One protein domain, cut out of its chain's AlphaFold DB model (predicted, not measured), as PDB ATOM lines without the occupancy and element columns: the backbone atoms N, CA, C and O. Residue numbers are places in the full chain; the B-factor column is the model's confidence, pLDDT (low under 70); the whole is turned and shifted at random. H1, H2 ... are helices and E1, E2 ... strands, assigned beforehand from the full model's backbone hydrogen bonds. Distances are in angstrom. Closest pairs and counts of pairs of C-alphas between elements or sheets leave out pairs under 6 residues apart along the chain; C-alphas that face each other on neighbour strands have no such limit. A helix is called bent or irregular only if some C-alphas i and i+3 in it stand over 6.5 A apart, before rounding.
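AT A GLANCE: This is residues 106 to 212 of the 212 residues of the protein "DNA polymerase alpha subunit B" of Zea mays (UniProt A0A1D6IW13). A small parallel three-stranded sheet, E1 E2 E3, has H1 and the long H3 side by side along it. H2 sits beyond one end; residues 193 to 212 form a long tail. The 107 printed residues run E1 H1 E2 H2 H3 E3, mixed in class and compact: radius of gyration 13.7 A, spans 40 by 30 by 21 A.

HOW THE PARTS SIT: Inner strand E2, residues 140 to 144, is parallel to E1, residues 108 to 112, with N 109 and O 140 2.9 A apart, and to E3, residues 188 to 192, with N 141 and O 188 2.8 A apart. H1, residues 124 to 135, is on the sheet; H3, residues 164 to 186, only grazes it. H1 and H3 touch, closest at C-alphas 130 and 179, 6.8 A. H2, residues 153 to 157, is not on the sheet. E1, H1, E2 and E2, H2 H3, E3 are right-handed strand-helix-strand units, parallel strands joined through helices. Every O i to N i+4 pair is within hydrogen-bond range in H1 and H2, 14 of 19 in H3.

IN THESE COORDINATES: E1 begins at C-alpha 108 (233.698, 151.945, 162.402); E3 ends at C-alpha 192 (229.385, 148.798, 176.362). H3, 30.1 A long, is irregular: C-alphas 182 and 185 are 9.4 A apart.

THE WHOLE: The printed part has no cut. Residues 209 to 212 have pLDDT under 70.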
ATOM      1  N   LEU A 106     240.010 150.599 158.614       85.25
ATOM      2  CA  LEU A 106     238.911 149.982 159.341       85.25
ATOM      3  C   LEU A 106     237.756 150.982 159.438       85.25
ATOM      4  O   LEU A 106     237.915 152.072 159.986       85.25
ATOM      5  N   SER A 107     236.592 150.609 158.912       92.62
ATOM      6  CA  SER A 107     235.385 151.432 159.011       92.62
ATOM      7  C   SER A 107     234.641 151.101 160.298       92.62
ATOM      8  O   SER A 107     234.242 149.949 160.505       92.62
ATOM      9  N   SER A 108     234.445 152.100 161.156       95.88
ATOM     10  CA  SER A 108     233.698 151.945 162.402       95.88
ATOM     11  C   SER A 108     232.678 153.057 162.608       95.88
ATOM     12  O   SER A 108     232.865 154.184 162.153       95.88
ATOM     13  N   ILE A 109     231.593 152.720 163.301       97.69
ATOM     14  CA  ILE A 109     230.621 153.668 163.844       97.69
ATOM     15  C   ILE A 109     230.656 153.514 165.361       97.69
ATOM     16  O   ILE A 109     230.599 152.398 165.876       97.69
ATOM     17  N   ILE A 110     230.752 154.635 166.070       98.00
ATOM     18  CA  ILE A 110     230.723 154.689 167.531       98.00
ATOM     19  C   ILE A 110     229.586 155.625 167.919       98.00
ATOM     20  O   ILE A 110     229.522 156.750 167.425       98.00
ATOM     21  N   ALA A 111     228.692 155.159 168.782       98.12
ATOM     22  CA  ALA A 111     227.593 155.950 169.310       98.12
ATOM     23  C   ALA A 111     227.449 155.710 170.813       98.12
ATOM     24  O   ALA A 111     227.764 154.625 171.302       98.12
ATOM     25  N   ALA A 112     226.944 156.713 171.521       98.31
ATOM     26  CA  ALA A 112     226.560 156.615 172.921       98.31
ATOM     27  C   ALA A 112     225.100 157.028 173.075       98.31
ATOM     28  O   ALA A 112     224.641 157.921 172.358       98.31
ATOM     29  N   GLY A 113     224.394 156.382 173.997       97.75
ATOM     30  CA  GLY A 113     223.032 156.750 174.347       97.75
ATOM     31  C   GLY A 113     222.934 158.143 174.994       97.75
ATOM     32  O   GLY A 113     223.956 158.757 175.319       97.75
ATOM     33  N   PRO A 114     221.708 158.638 175.234       98.12
ATOM     34  CA  PRO A 114     220.454 157.882 175.169       98.12
ATOM     35  C   PRO A 114     219.985 157.553 173.747       98.12
ATOM     36  O   PRO A 114     220.193 158.322 172.812       98.12
ATOM     37  N   TYR A 115     219.330 156.402 173.595       98.25
ATOM     38  CA  TYR A 115     218.850 155.892 172.302       98.25
ATOM     39  C   TYR A 115     217.339 156.068 172.077       98.25
ATOM     40  O   TYR A 115     216.793 155.561 171.098       98.25
ATOM     41  N   THR A 116     216.679 156.807 172.967       97.50
ATOM     42  CA  THR A 116     215.284 157.253 172.872       97.50
ATOM     43  C   THR A 116     215.209 158.730 173.257       97.50
ATOM     44  O   THR A 116     216.116 159.250 173.915       97.50
ATOM     45  N   THR A 117     214.172 159.427 172.807       96.62
ATOM     46  CA  THR A 117     213.917 160.821 173.192       96.62
ATOM     47  C   THR A 117     213.317 160.885 174.599       96.62
ATOM     48  O   THR A 117     213.006 159.861 175.180       96.62
ATOM     49  N   THR A 118     213.202 162.078 175.192       95.69
ATOM     50  CA  THR A 118     212.762 162.231 176.603       95.69
ATOM     51  C   THR A 118     211.246 162.214 176.806       95.69
ATOM     52  O   THR A 118     210.769 162.220 177.940       95.69
ATOM     53  N   ASP A 119     210.492 162.262 175.715       94.25
ATOM     54  CA  ASP A 119     209.037 162.346 175.667       94.25
ATOM     55  C   ASP A 119     208.365 160.991 175.401       94.25
ATOM     56  O   ASP A 119     207.141 160.901 175.500       94.25
ATOM     57  N   ASN A 120     209.138 159.953 175.052       93.56
ATOM     58  CA  ASN A 120     208.632 158.609 174.788       93.56
ATOM     59  C   ASN A 120     209.725 157.521 174.909       93.56
ATOM     60  O   ASN A 120     210.919 157.801 174.971       93.56
ATOM     61  N   MET A 121     209.307 156.251 174.879       93.50
ATOM     62  CA  MET A 121     210.185 155.068 174.919       93.50
ATOM     63  C   MET A 121     210.155 154.278 173.596       93.50
ATOM     64  O   MET A 121     210.119 153.051 173.613       93.50
ATOM     65  N   LEU A 122     210.106 154.959 172.443       94.88
ATOM     66  CA  LEU A 122     209.963 154.323 171.120       94.88
ATOM     67  C   LEU A 122     211.299 153.994 170.434       94.88
ATOM     68  O   LEU A 122     211.307 153.315 169.406       94.88
ATOM     69  N   PHE A 123     212.429 154.462 170.977       97.75
ATOM     70  CA  PHE A 123     213.776 154.161 170.465       97.75
ATOM     71  C   PHE A 123     213.990 154.530 168.985       97.75
ATOM     72  O   PHE A 123     214.770 153.898 168.265       97.75
ATOM     73  N   GLU A 124     213.326 155.588 168.519       98.06
ATOM     74  CA  GLU A 124     213.470 156.106 167.153       98.06
ATOM     75  C   GLU A 124     214.929 156.486 166.811       98.06
ATOM     76  O   GLU A 124     215.388 156.119 165.723       98.06
ATOM     77  N   PRO A 125     215.718 157.116 167.715       98.38
ATOM     78  CA  PRO A 125     217.139 157.369 167.468       98.38
ATOM     79  C   PRO A 125     217.960 156.096 167.216       98.38
ATOM     80  O   PRO A 125     218.819 156.093 166.331       98.38
ATOM     81  N   LEU A 126     217.692 155.001 167.944       98.50
ATOM     82  CA  LEU A 126     218.344 153.710 167.690       98.50
ATOM     83  C   LEU A 126     218.012 153.196 166.292       98.50
ATOM     84  O   LEU A 126     218.897 152.764 165.557       98.50
ATOM     85  N   GLN A 127     216.734 153.250 165.921       98.00
ATOM     86  CA  GLN A 127     216.278 152.779 164.622       98.00
ATOM     87  C   GLN A 127     216.909 153.577 163.475       98.00
ATOM     88  O   GLN A 127     217.348 152.981 162.487       98.00
ATOM     89  N   GLU A 128     217.014 154.901 163.603       98.38
ATOM     90  CA  GLU A 128     217.660 155.734 162.585       98.38
ATOM     91  C   GLU A 128     219.172 155.470 162.515       98.38
ATOM     92  O   GLU A 128     219.732 155.380 161.420       98.38
ATOM     93  N   LEU A 129     219.834 155.254 163.661       98.50
ATOM     94  CA  LEU A 129     221.247 154.874 163.715       98.50
ATOM     95  C   LEU A 129     221.509 153.537 163.004       98.50
ATOM     96  O   LEU A 129     222.421 153.448 162.178       98.50
ATOM     97  N   LEU A 130     220.708 152.507 163.286       97.94
ATOM     98  CA  LEU A 130     220.824 151.203 162.626       97.94
ATOM     99  C   LEU A 130     220.504 151.312 161.128       97.94
ATOM    100  O   LEU A 130     221.213 150.742 160.302       97.94
ATOM    101  N   SER A 131     219.512 152.121 160.751       97.75
ATOM    102  CA  SER A 131     219.188 152.399 159.345       97.75
ATOM    103  C   SER A 131     220.338 153.104 158.619       97.75
ATOM    104  O   SER A 131     220.671 152.771 157.478       97.75
ATOM    105  N   TYR A 132     221.001 154.059 159.276       97.81
ATOM    106  CA  TYR A 132     222.224 154.681 158.774       97.81
ATOM    107  C   TYR A 132     223.345 153.655 158.586       97.81
ATOM    108  O   TYR A 132     223.949 153.614 157.513       97.81
ATOM    109  N   ALA A 133     223.573 152.795 159.581       96.81
ATOM    110  CA  ALA A 133     224.569 151.737 159.501       96.81
ATOM    111  C   ALA A 133     224.239 150.716 158.396       96.81
ATOM    112  O   ALA A 133     225.150 150.238 157.740       96.81
ATOM    113  N   CYS A 134     222.968 150.445 158.085       95.56
ATOM    114  CA  CYS A 134     222.599 149.631 156.919       95.56
ATOM    115  C   CYS A 134     222.968 150.302 155.590       95.56
ATOM    116  O   CYS A 134     223.445 149.637 154.671       95.56
ATOM    117  N   ARG A 135     222.755 151.619 155.471       95.31
ATOM    118  CA  ARG A 135     223.104 152.391 154.261       95.31
ATOM    119  C   ARG A 135     224.619 152.513 154.076       95.31
ATOM    120  O   ARG A 135     225.091 152.621 152.946       95.31
ATOM    121  N   LYS A 136     225.374 152.528 155.175       93.75
ATOM    122  CA  LYS A 136     226.838 152.626 155.206       93.75
ATOM    123  C   LYS A 136     227.409 151.575 156.168       93.75
ATOM    124  O   LYS A 136     227.807 151.946 157.273       93.75
ATOM    125  N   PRO A 137     227.443 150.288 155.770       93.19
ATOM    126  CA  PRO A 137     227.797 149.184 156.661       93.19
ATOM    127  C   PRO A 137     229.225 149.332 157.196       93.19
ATOM    128  O   PRO A 137     230.178 149.258 156.410       93.19
ATOM    129  N   PRO A 138     229.407 149.555 158.513       95.00
ATOM    130  CA  PRO A 138     230.730 149.536 159.112       95.00
ATOM    131  C   PRO A 138     231.188 148.092 159.323       95.00
ATOM    132  O   PRO A 138     230.380 147.172 159.432       95.00
ATOM    133  N   GLN A 139     232.497 147.900 159.470       95.00
ATOM    134  CA  GLN A 139     233.040 146.626 159.947       95.00
ATOM    135  C   GLN A 139     232.843 146.472 161.461       95.00
ATOM    136  O   GLN A 139     232.757 145.352 161.965       95.00
ATOM    137  N   LEU A 140     232.763 147.592 162.186       95.88
ATOM    138  CA  LEU A 140     232.592 147.631 163.634       95.88
ATOM    139  C   LEU A 140     231.560 148.692 164.041       95.88
ATOM    140  O   LEU A 140     231.705 149.861 163.697       95.88
ATOM    141  N   LEU A 141     230.552 148.297 164.812       97.19
ATOM    142  CA  LEU A 141     229.598 149.193 165.460       97.19
ATOM    143  C   LEU A 141     229.782 149.095 166.980       97.19
ATOM    144  O   LEU A 141     229.551 148.035 167.558       97.19
ATOM    145  N   ILE A 142     230.204 150.181 167.623       97.81
ATOM    146  CA  ILE A 142     230.333 150.271 169.082       97.81
ATOM    147  C   ILE A 142     229.169 151.106 169.609       97.81
ATOM    148  O   ILE A 142     229.051 152.285 169.273       97.81
ATOM    149  N   LEU A 143     228.320 150.494 170.430       97.94
ATOM    150  CA  LEU A 143     227.202 151.153 171.094       97.94
ATOM    151  C   LEU A 143     227.484 151.222 172.591       97.94
ATOM    152  O   LEU A 143     227.672 150.194 173.241       97.94
ATOM    153  N   MET A 144     227.538 152.434 173.125       98.00
ATOM    154  CA  MET A 144     227.768 152.703 174.540       98.00
ATOM    155  C   MET A 144     226.455 153.132 175.187       98.00
ATOM    156  O   MET A 144     225.709 153.916 174.605       98.00
ATOM    157  N   GLY A 145     226.172 152.647 176.392       97.38
ATOM    158  CA  GLY A 145     224.983 153.042 177.132       97.38
ATOM    159  C   GLY A 145     224.929 154.552 177.453       97.38
ATOM    160  O   GLY A 145     225.885 155.291 177.209       97.38
ATOM    161  N   PRO A 146     223.830 155.028 178.057       97.75
ATOM    162  CA  PRO A 146     222.714 154.208 178.511       97.75
ATOM    163  C   PRO A 146     221.806 153.776 177.354       97.75
ATOM    164  O   PRO A 146     221.352 154.592 176.552       97.75
ATOM    165  N   PHE A 147     221.521 152.480 177.291       97.44
ATOM    166  CA  PHE A 147     220.481 151.898 176.453       97.44
ATOM    167  C   PHE A 147     219.111 152.188 177.046       97.44
ATOM    168  O   PHE A 147     218.260 152.739 176.359       97.44
ATOM    169  N   ILE A 148     218.935 151.900 178.338       96.94
ATOM    170  CA  ILE A 148     217.754 152.310 179.106       96.94
ATOM    171  C   ILE A 148     218.214 153.346 180.120       96.94
ATOM    172  O   ILE A 148     218.776 152.985 181.150       96.94
ATOM    173  N   ASP A 149     218.022 154.628 179.819       97.62
ATOM    174  CA  ASP A 149     218.501 155.701 180.690       97.62
ATOM    175  C   ASP A 149     217.688 155.756 181.988       97.62
ATOM    176  O   ASP A 149     216.506 156.096 181.992       97.62
ATOM    177  N   SER A 150     218.345 155.441 183.103       96.94
ATOM    178  CA  SER A 150     217.811 155.589 184.462       96.94
ATOM    179  C   SER A 150     217.357 157.014 184.776       96.94
ATOM    180  O   SER A 150     216.496 157.194 185.639       96.94
ATOM    181  N   ASP A 151     217.865 158.025 184.059       97.06
ATOM    182  CA  ASP A 151     217.376 159.390 184.195       97.06
ATOM    183  C   ASP A 151     216.208 159.764 183.274       97.06
ATOM    184  O   ASP A 151     215.690 160.880 183.391       97.06
ATOM    185  N   HIS A 152     215.771 158.868 182.386       97.81
ATOM    186  CA  HIS A 152     214.633 159.121 181.508       97.81
ATOM    187  C   HIS A 152     213.379 159.466 182.337       97.81
ATOM    188  O   HIS A 152     213.109 158.781 183.332       97.81
ATOM    189  N   PRO A 153     212.578 160.489 181.964       96.56
ATOM    190  CA  PRO A 153     211.440 160.933 182.770       96.56
ATOM    191  C   PRO A 153     210.457 159.820 183.144       96.56
ATOM    192  O   PRO A 153     210.030 159.764 184.296       96.56
ATOM    193  N   ASP A 154     210.136 158.922 182.211       95.12
ATOM    194  CA  ASP A 154     209.209 157.813 182.465       95.12
ATOM    195  C   ASP A 154     209.809 156.704 183.343       95.12
ATOM    196  O   ASP A 154     209.099 156.066 184.122       95.12
ATOM    197  N   ILE A 155     211.133 156.527 183.287       95.62
ATOM    198  CA  ILE A 155     211.859 155.591 184.152       95.62
ATOM    199  C   ILE A 155     211.904 156.151 185.579       95.62
ATOM    200  O   ILE A 155     211.506 155.466 186.518       95.62
ATOM    201  N   LYS A 156     212.283 157.429 185.753       95.12
ATOM    202  CA  LYS A 156     212.318 158.087 187.075       95.12
ATOM    203  C   LYS A 156     210.955 158.162 187.750       95.12
ATOM    204  O   LYS A 156     210.871 158.032 188.968       95.12
ATOM    205  N   LYS A 157     209.899 158.443 186.983       94.44
ATOM    206  CA  LYS A 157     208.535 158.562 187.517       94.44
ATOM    207  C   LYS A 157     207.884 157.203 187.780       94.44
ATOM    208  O   LYS A 157     206.857 157.176 188.449       94.44
ATOM    209  N   GLY A 158     208.451 156.112 187.257       91.00
ATOM    210  CA  GLY A 158     207.860 154.779 187.356       91.00
ATOM    211  C   GLY A 158     206.522 154.677 186.622       91.00
ATOM    212  O   GLY A 158     205.606 154.026 187.110       91.00
ATOM    213  N   THR A 159     206.378 155.363 185.484       90.50
ATOM    214  CA  THR A 159     205.136 155.374 184.684       90.50
ATOM    215  C   THR A 159     205.043 154.204 183.705       90.50
ATOM    216  O   THR A 159     204.026 154.055 183.031       90.50
ATOM    217  N   ILE A 160     206.086 153.375 183.619       90.31
ATOM    218  CA  ILE A 160     206.188 152.258 182.679       90.31
ATOM    219  C   ILE A 160     205.756 150.957 183.361       90.31
ATOM    220  O   ILE A 160     206.277 150.599 184.414       90.31
ATOM    221  N   ASP A 161     204.844 150.225 182.720       91.19
ATOM    222  CA  ASP A 161     204.307 148.937 183.187       91.19
ATOM    223  C   ASP A 161     205.086 147.733 182.609       91.19
ATOM    224  O   ASP A 161     204.521 146.734 182.170       91.19
ATOM    225  N   GLN A 162     206.411 147.862 182.512       92.94
ATOM    226  CA  GLN A 162     207.322 146.840 181.982       92.94
ATOM    227  C   GLN A 162     208.612 146.816 182.797       92.94
ATOM    228  O   GLN A 162     209.046 147.843 183.325       92.94
ATOM    229  N   SER A 163     209.260 145.651 182.880       95.56
ATOM    230  CA  SER A 163     210.574 145.568 183.512       95.56
ATOM    231  C   SER A 163     211.640 146.223 182.628       95.56
ATOM    232  O   SER A 163     211.577 146.156 181.401       95.56
ATOM    233  N   PHE A 164     212.670 146.826 183.229       95.62
ATOM    234  CA  PHE A 164     213.774 147.420 182.460       95.62
ATOM    235  C   PHE A 164     214.503 146.390 181.589       95.62
ATOM    236  O   PHE A 164     214.993 146.725 180.511       95.62
ATOM    237  N   HIS A 165     214.531 145.136 182.045       94.81
ATOM    238  CA  HIS A 165     215.072 144.004 181.306       94.81
ATOM    239  C   HIS A 165     214.271 143.728 180.027       94.81
ATOM    240  O   HIS A 165     214.861 143.598 178.957       94.81
ATOM    241  N   ASP A 166     212.936 143.720 180.113       95.38
ATOM    242  CA  ASP A 166     212.067 143.518 178.950       95.38
ATOM    243  C   ASP A 166     212.209 144.662 177.944       95.38
ATOM    244  O   ASP A 166     212.354 144.409 176.750       95.38
ATOM    245  N   ILE A 167     212.240 145.914 178.414       95.94
ATOM    246  CA  ILE A 167     212.425 147.077 177.533       95.94
ATOM    247  C   ILE A 167     213.761 146.956 176.791       95.94
ATOM    248  O   ILE A 167     213.808 147.092 175.570       95.94
ATOM    249  N   PHE A 168     214.850 146.645 177.498       96.12
ATOM    250  CA  PHE A 168     216.151 146.437 176.865       96.12
ATOM    251  C   PHE A 168     216.120 145.291 175.847       96.12
ATOM    252  O   PHE A 168     216.605 145.439 174.724       96.12
ATOM    253  N   HIS A 169     215.518 144.158 176.200       95.25
ATOM    254  CA  HIS A 169     215.453 143.003 175.316       95.25
ATOM    255  C   HIS A 169     214.649 143.296 174.037       95.25
ATOM    256  O   HIS A 169     215.130 143.057 172.925       95.25
ATOM    257  N   PHE A 170     213.439 143.843 174.168       94.56
ATOM    258  CA  PHE A 170     212.525 144.027 173.040       94.56
ATOM    259  C   PHE A 170     212.806 145.281 172.214       94.56
ATOM    260  O   PHE A 170     212.705 145.215 170.987       94.56
ATOM    261  N   GLU A 171     213.189 146.392 172.842       95.56
ATOM    262  CA  GLU A 171     213.399 147.654 172.130       95.56
ATOM    263  C   GLU A 171     214.847 147.881 171.696       95.56
ATOM    264  O   GLU A 171     215.089 148.602 170.729       95.56
ATOM    265  N   VAL A 172     215.822 147.251 172.354       96.38
ATOM    266  CA  VAL A 172     217.243 147.457 172.038       96.38
ATOM    267  C   VAL A 172     217.853 146.212 171.411       96.38
ATOM    268  O   VAL A 172     218.237 146.242 170.238       96.38
ATOM    269  N   LEU A 173     217.922 145.100 172.150       95.88
ATOM    270  CA  LEU A 173     218.612 143.897 171.680       95.88
ATOM    271  C   LEU A 173     217.981 143.322 170.423       95.88
ATOM    272  O   LEU A 173     218.709 143.015 169.484       95.88
ATOM    273  N   ARG A 174     216.651 143.226 170.363       95.88
ATOM    274  CA  ARG A 174     215.966 142.692 169.184       95.88
ATOM    275  C   ARG A 174     216.264 143.502 167.921       95.88
ATOM    276  O   ARG A 174     216.609 142.917 166.901       95.88
ATOM    277  N   LYS A 175     216.227 144.839 167.990       96.12
ATOM    278  CA  LYS A 175     216.552 145.706 166.839       96.12
ATOM    279  C   LYS A 175     218.004 145.514 166.382       96.12
ATOM    280  O   LYS A 175     218.279 145.485 165.184       96.12
ATOM    281  N   ILE A 176     218.931 145.352 167.328       96.44
ATOM    282  CA  ILE A 176     220.345 145.076 167.035       96.44
ATOM    283  C   ILE A 176     220.513 143.678 166.426       96.44
ATOM    284  O   ILE A 176     221.247 143.528 165.452       96.44
ATOM    285  N   GLN A 177     219.824 142.666 166.954       95.56
ATOM    286  CA  GLN A 177     219.833 141.307 166.414       95.56
ATOM    287  C   GLN A 177     219.308 141.291 164.977       95.56
ATOM    288  O   GLN A 177     220.018 140.806 164.098       95.56
ATOM    289  N   ASP A 178     218.156 141.914 164.715       96.19
ATOM    290  CA  ASP A 178     217.575 142.049 163.374       96.19
ATOM    291  C   ASP A 178     218.564 142.732 162.408       96.19
ATOM    292  O   ASP A 178     218.801 142.256 161.294       96.19
ATOM    293  N   PHE A 179     219.222 143.806 162.858       96.00
ATOM    294  CA  PHE A 179     220.278 144.492 162.107       96.00
ATOM    295  C   PHE A 179     221.474 143.579 161.790       96.00
ATOM    296  O   PHE A 179     221.930 143.520 160.645       96.00
ATOM    297  N   THR A 180     221.985 142.841 162.780       95.06
ATOM    298  CA  THR A 180     223.117 141.921 162.576       95.06
ATOM    299  C   THR A 180     222.750 140.732 161.698       95.06
ATOM    300  O   THR A 180     223.567 140.300 160.890       95.06
ATOM    301  N   GLN A 181     221.519 140.232 161.792       94.88
ATOM    302  CA  GLN A 181     221.021 139.168 160.932       94.88
ATOM    303  C   GLN A 181     220.907 139.646 159.482       94.88
ATOM    304  O   GLN A 181     221.263 138.904 158.567       94.88
ATOM    305  N   TYR A 182     220.467 140.890 159.271       95.00
ATOM    306  CA  TYR A 182     220.372 141.500 157.947       95.00
ATOM    307  C   TYR A 182     221.746 141.698 157.282       95.00
ATOM    308  O   TYR A 182     221.916 141.360 156.112       95.00
ATOM    309  N   LEU A 183     222.743 142.217 158.010       92.69
ATOM    310  CA  LEU A 183     224.091 142.457 157.465       92.69
ATOM    311  C   LEU A 183     225.020 141.232 157.511       92.69
ATOM    312  O   LEU A 183     226.075 141.228 156.862       92.69
ATOM    313  N   GLY A 184     224.657 140.198 158.270       90.25
ATOM    314  CA  GLY A 184     225.454 138.995 158.475       90.25
ATOM    315  C   GLY A 184     226.855 139.306 159.007       90.25
ATOM    316  O   GLY A 184     227.058 140.188 159.837       90.25
ATOM    317  N   ASN A 185     227.862 138.616 158.469       87.06
ATOM    318  CA  ASN A 185     229.261 138.742 158.904       87.06
ATOM    319  C   ASN A 185     229.946 140.060 158.482       87.06
ATOM    320  O   ASN A 185     231.155 140.209 158.667       87.06
ATOM    321  N   THR A 186     229.208 141.001 157.890       90.12
ATOM    322  CA  THR A 186     229.744 142.287 157.417       90.12
ATOM    323  C   THR A 186     230.059 143.237 158.572       90.12
ATOM    324  O   THR A 186     230.979 144.045 158.459       90.12
ATOM    325  N   VAL A 187     229.324 143.123 159.682       93.88
ATOM    326  CA  VAL A 187     229.433 144.009 160.843       93.88
ATOM    327  C   VAL A 187     229.671 143.205 162.116       93.88
ATOM    328  O   VAL A 187     229.046 142.174 162.350       93.88
ATOM    329  N   ARG A 188     230.560 143.699 162.978       94.88
ATOM    330  CA  ARG A 188     230.665 143.262 164.372       94.88
ATOM    331  C   ARG A 188     230.073 144.336 165.271       94.88
ATOM    332  O   ARG A 188     230.455 145.496 165.148       94.88
ATOM    333  N   VAL A 189     229.183 143.959 166.181       95.69
ATOM    334  CA  VAL A 189     228.594 144.887 167.158       95.69
ATOM    335  C   VAL A 189     229.216 144.647 168.531       95.69
ATOM    336  O   VAL A 189     229.363 143.500 168.949       95.69
ATOM    337  N   ILE A 190     229.602 145.723 169.216       95.75
ATOM    338  CA  ILE A 190     230.077 145.711 170.604       95.75
ATOM    339  C   ILE A 190     229.158 146.613 171.417       95.75
ATOM    340  O   ILE A 190     228.992 147.785 171.078       95.75
ATOM    341  N   LEU A 191     228.595 146.069 172.494       96.00
ATOM    342  CA  LEU A 191     227.815 146.823 173.470       96.00
ATOM    343  C   LEU A 191     228.688 147.112 174.692       96.00
ATOM    344  O   LEU A 191     229.365 146.214 175.194       96.00
ATOM    345  N   ILE A 192     228.672 148.354 175.163       96.38
ATOM    346  CA  ILE A 192     229.385 148.798 176.362       96.38
ATOM    347  C   ILE A 192     228.341 149.366 177.328       96.38
ATOM    348  O   ILE A 192     227.663 150.324 176.958       96.38
ATOM    349  N   PRO A 193     228.176 148.795 178.534       95.94
ATOM    350  CA  PRO A 193     227.197 149.296 179.492       95.94
ATOM    351  C   PRO A 193     227.583 150.686 180.014       95.94
ATOM    352  O   PRO A 193     228.739 151.108 179.936       95.94
ATOM    353  N   SER A 194     226.597 151.386 180.561       96.44
ATOM    354  CA  SER A 194     226.757 152.632 181.306       96.44
ATOM    355  C   SER A 194     226.202 152.469 182.713       96.44
ATOM    356  O   SER A 194     225.226 151.753 182.917       96.44
ATOM    357  N   VAL A 195     226.758 153.172 183.705       96.75
ATOM    358  CA  VAL A 195     226.226 153.182 185.088       96.75
ATOM    359  C   VAL A 195     224.800 153.734 185.170       96.75
ATOM    360  O   VAL A 195     224.138 153.600 186.192       96.75
ATOM    361  N   ARG A 196     224.326 154.355 184.084       97.25
ATOM    362  CA  ARG A 196     222.959 154.852 183.929       97.25
ATOM    363  C   ARG A 196     222.028 153.850 183.243       97.25
ATOM    364  O   ARG A 196     220.872 154.202 183.043       97.25
ATOM    365  N   ASP A 197     222.483 152.647 182.885       96.94
ATOM    366  CA  ASP A 197     221.619 151.587 182.358       96.94
ATOM    367  C   ASP A 197     220.715 151.021 183.455       96.94
ATOM    368  O   ASP A 197     221.153 150.247 184.299       96.94
ATOM    369  N   ALA A 198     219.426 151.360 183.413       95.75
ATOM    370  CA  ALA A 198     218.456 150.966 184.437       95.75
ATOM    371  C   ALA A 198     218.304 149.440 184.598       95.75
ATOM    372  O   ALA A 198     217.881 148.962 185.646       95.75
ATOM    373  N   HIS A 199     218.636 148.671 183.559       94.12
ATOM    374  CA  HIS A 199     218.541 147.212 183.539       94.12
ATOM    375  C   HIS A 199     219.828 146.500 183.998       94.12
ATOM    376  O   HIS A 199     219.858 145.269 183.985       94.12
ATOM    377  N   HIS A 200     220.884 147.242 184.358       94.38
ATOM    378  CA  HIS A 200     222.219 146.704 184.637       94.38
ATOM    379  C   HIS A 200     222.778 147.171 185.990       94.38
ATOM    380  O   HIS A 200     222.220 148.054 186.638       94.38
ATOM    381  N   ASP A 201     223.886 146.568 186.428       93.31
ATOM    382  CA  ASP A 201     224.602 146.992 187.639       93.31
ATOM    383  C   ASP A 201     225.059 148.453 187.504       93.31
ATOM    384  O   ASP A 201     225.671 148.817 186.505       93.31
ATOM    385  N   PHE A 202     224.785 149.294 188.497       93.62
ATOM    386  CA  PHE A 202     225.095 150.727 188.484       93.62
ATOM    387  C   PHE A 202     226.470 151.061 189.092       93.62
ATOM    388  O   PHE A 202     226.817 152.237 189.229       93.62
ATOM    389  N   VAL A 203     227.269 150.057 189.469       94.81
ATOM    390  CA  VAL A 203     228.587 150.245 190.090       94.81
ATOM    391  C   VAL A 203     229.716 150.121 189.061       94.81
ATOM    392  O   VAL A 203     229.802 149.154 188.309       94.81
ATOM    393  N   PHE A 204     230.628 151.098 189.041       94.19
ATOM    394  CA  PHE A 204     231.846 151.047 188.225       94.19
ATOM    395  C   PHE A 204     233.001 150.344 188.977       94.19
ATOM    396  O   PHE A 204     233.215 150.659 190.150       94.19
ATOM    397  N   PRO A 205     233.808 149.476 188.325       95.00
ATOM    398  CA  PRO A 205     233.698 149.028 186.934       95.00
ATOM    399  C   PRO A 205     232.562 148.014 186.732       95.00
ATOM    400  O   PRO A 205     232.397 147.094 187.528       95.00
ATOM    401  N   GLN A 206     231.814 148.163 185.635       92.50
ATOM    402  CA  GLN A 206     230.665 147.307 185.324       92.50
ATOM    403  C   GLN A 206     231.086 146.013 184.615       92.50
ATOM    404  O   GLN A 206     232.001 146.001 183.789       92.50
ATOM    405  N   VAL A 207     230.371 144.919 184.892       87.50
ATOM    406  CA  VAL A 207     230.532 143.641 184.179       87.50
ATOM    407  C   VAL A 207     229.908 143.697 182.780       87.50
ATOM    408  O   VAL A 207     228.890 144.349 182.576       87.50
ATOM    409  N   CYS A 208     230.463 142.958 181.815       72.00
ATOM    410  CA  CYS A 208     229.940 142.888 180.440       72.00
ATOM    411  C   CYS A 208     228.784 141.884 180.248       72.00
ATOM    412  O   CYS A 208     228.514 141.487 179.115       72.00
ATOM    413  N   ASN A 209     228.127 141.424 181.317       61.62
ATOM    414  CA  ASN A 209     227.095 140.387 181.223       61.62
ATOM    415  C   ASN A 209     225.780 140.939 180.652       61.62
ATOM    416  O   ASN A 209     224.797 141.093 181.367       61.62
ATOM    417  N   PHE A 210     225.737 141.149 179.338       61.62
ATOM    418  CA  PHE A 210     224.498 141.060 178.569       61.62
ATOM    419  C   PHE A 210     224.220 139.573 178.309       61.62
ATOM    420  O   PHE A 210     224.345 139.093 177.186       61.62
ATOM    421  N   SER A 211     223.979 138.797 179.368       40.72
ATOM    422  CA  SER A 211     223.657 137.375 179.231       40.72
ATOM    423  C   SER A 211     222.235 137.236 178.689       40.72
ATOM    424  O   SER A 211     221.286 137.381 179.454       40.72
ATOM    425  N   TYR A 212     222.112 136.976 177.385       46.25
ATOM    426  CA  TYR A 212     220.869 136.607 176.703       46.25
ATOM    427  C   TYR A 212     221.154 135.491 175.700       46.25
ATOM    428  O   TYR A 212     222.074 135.676 174.869       46.25
TER     429      TYR A 212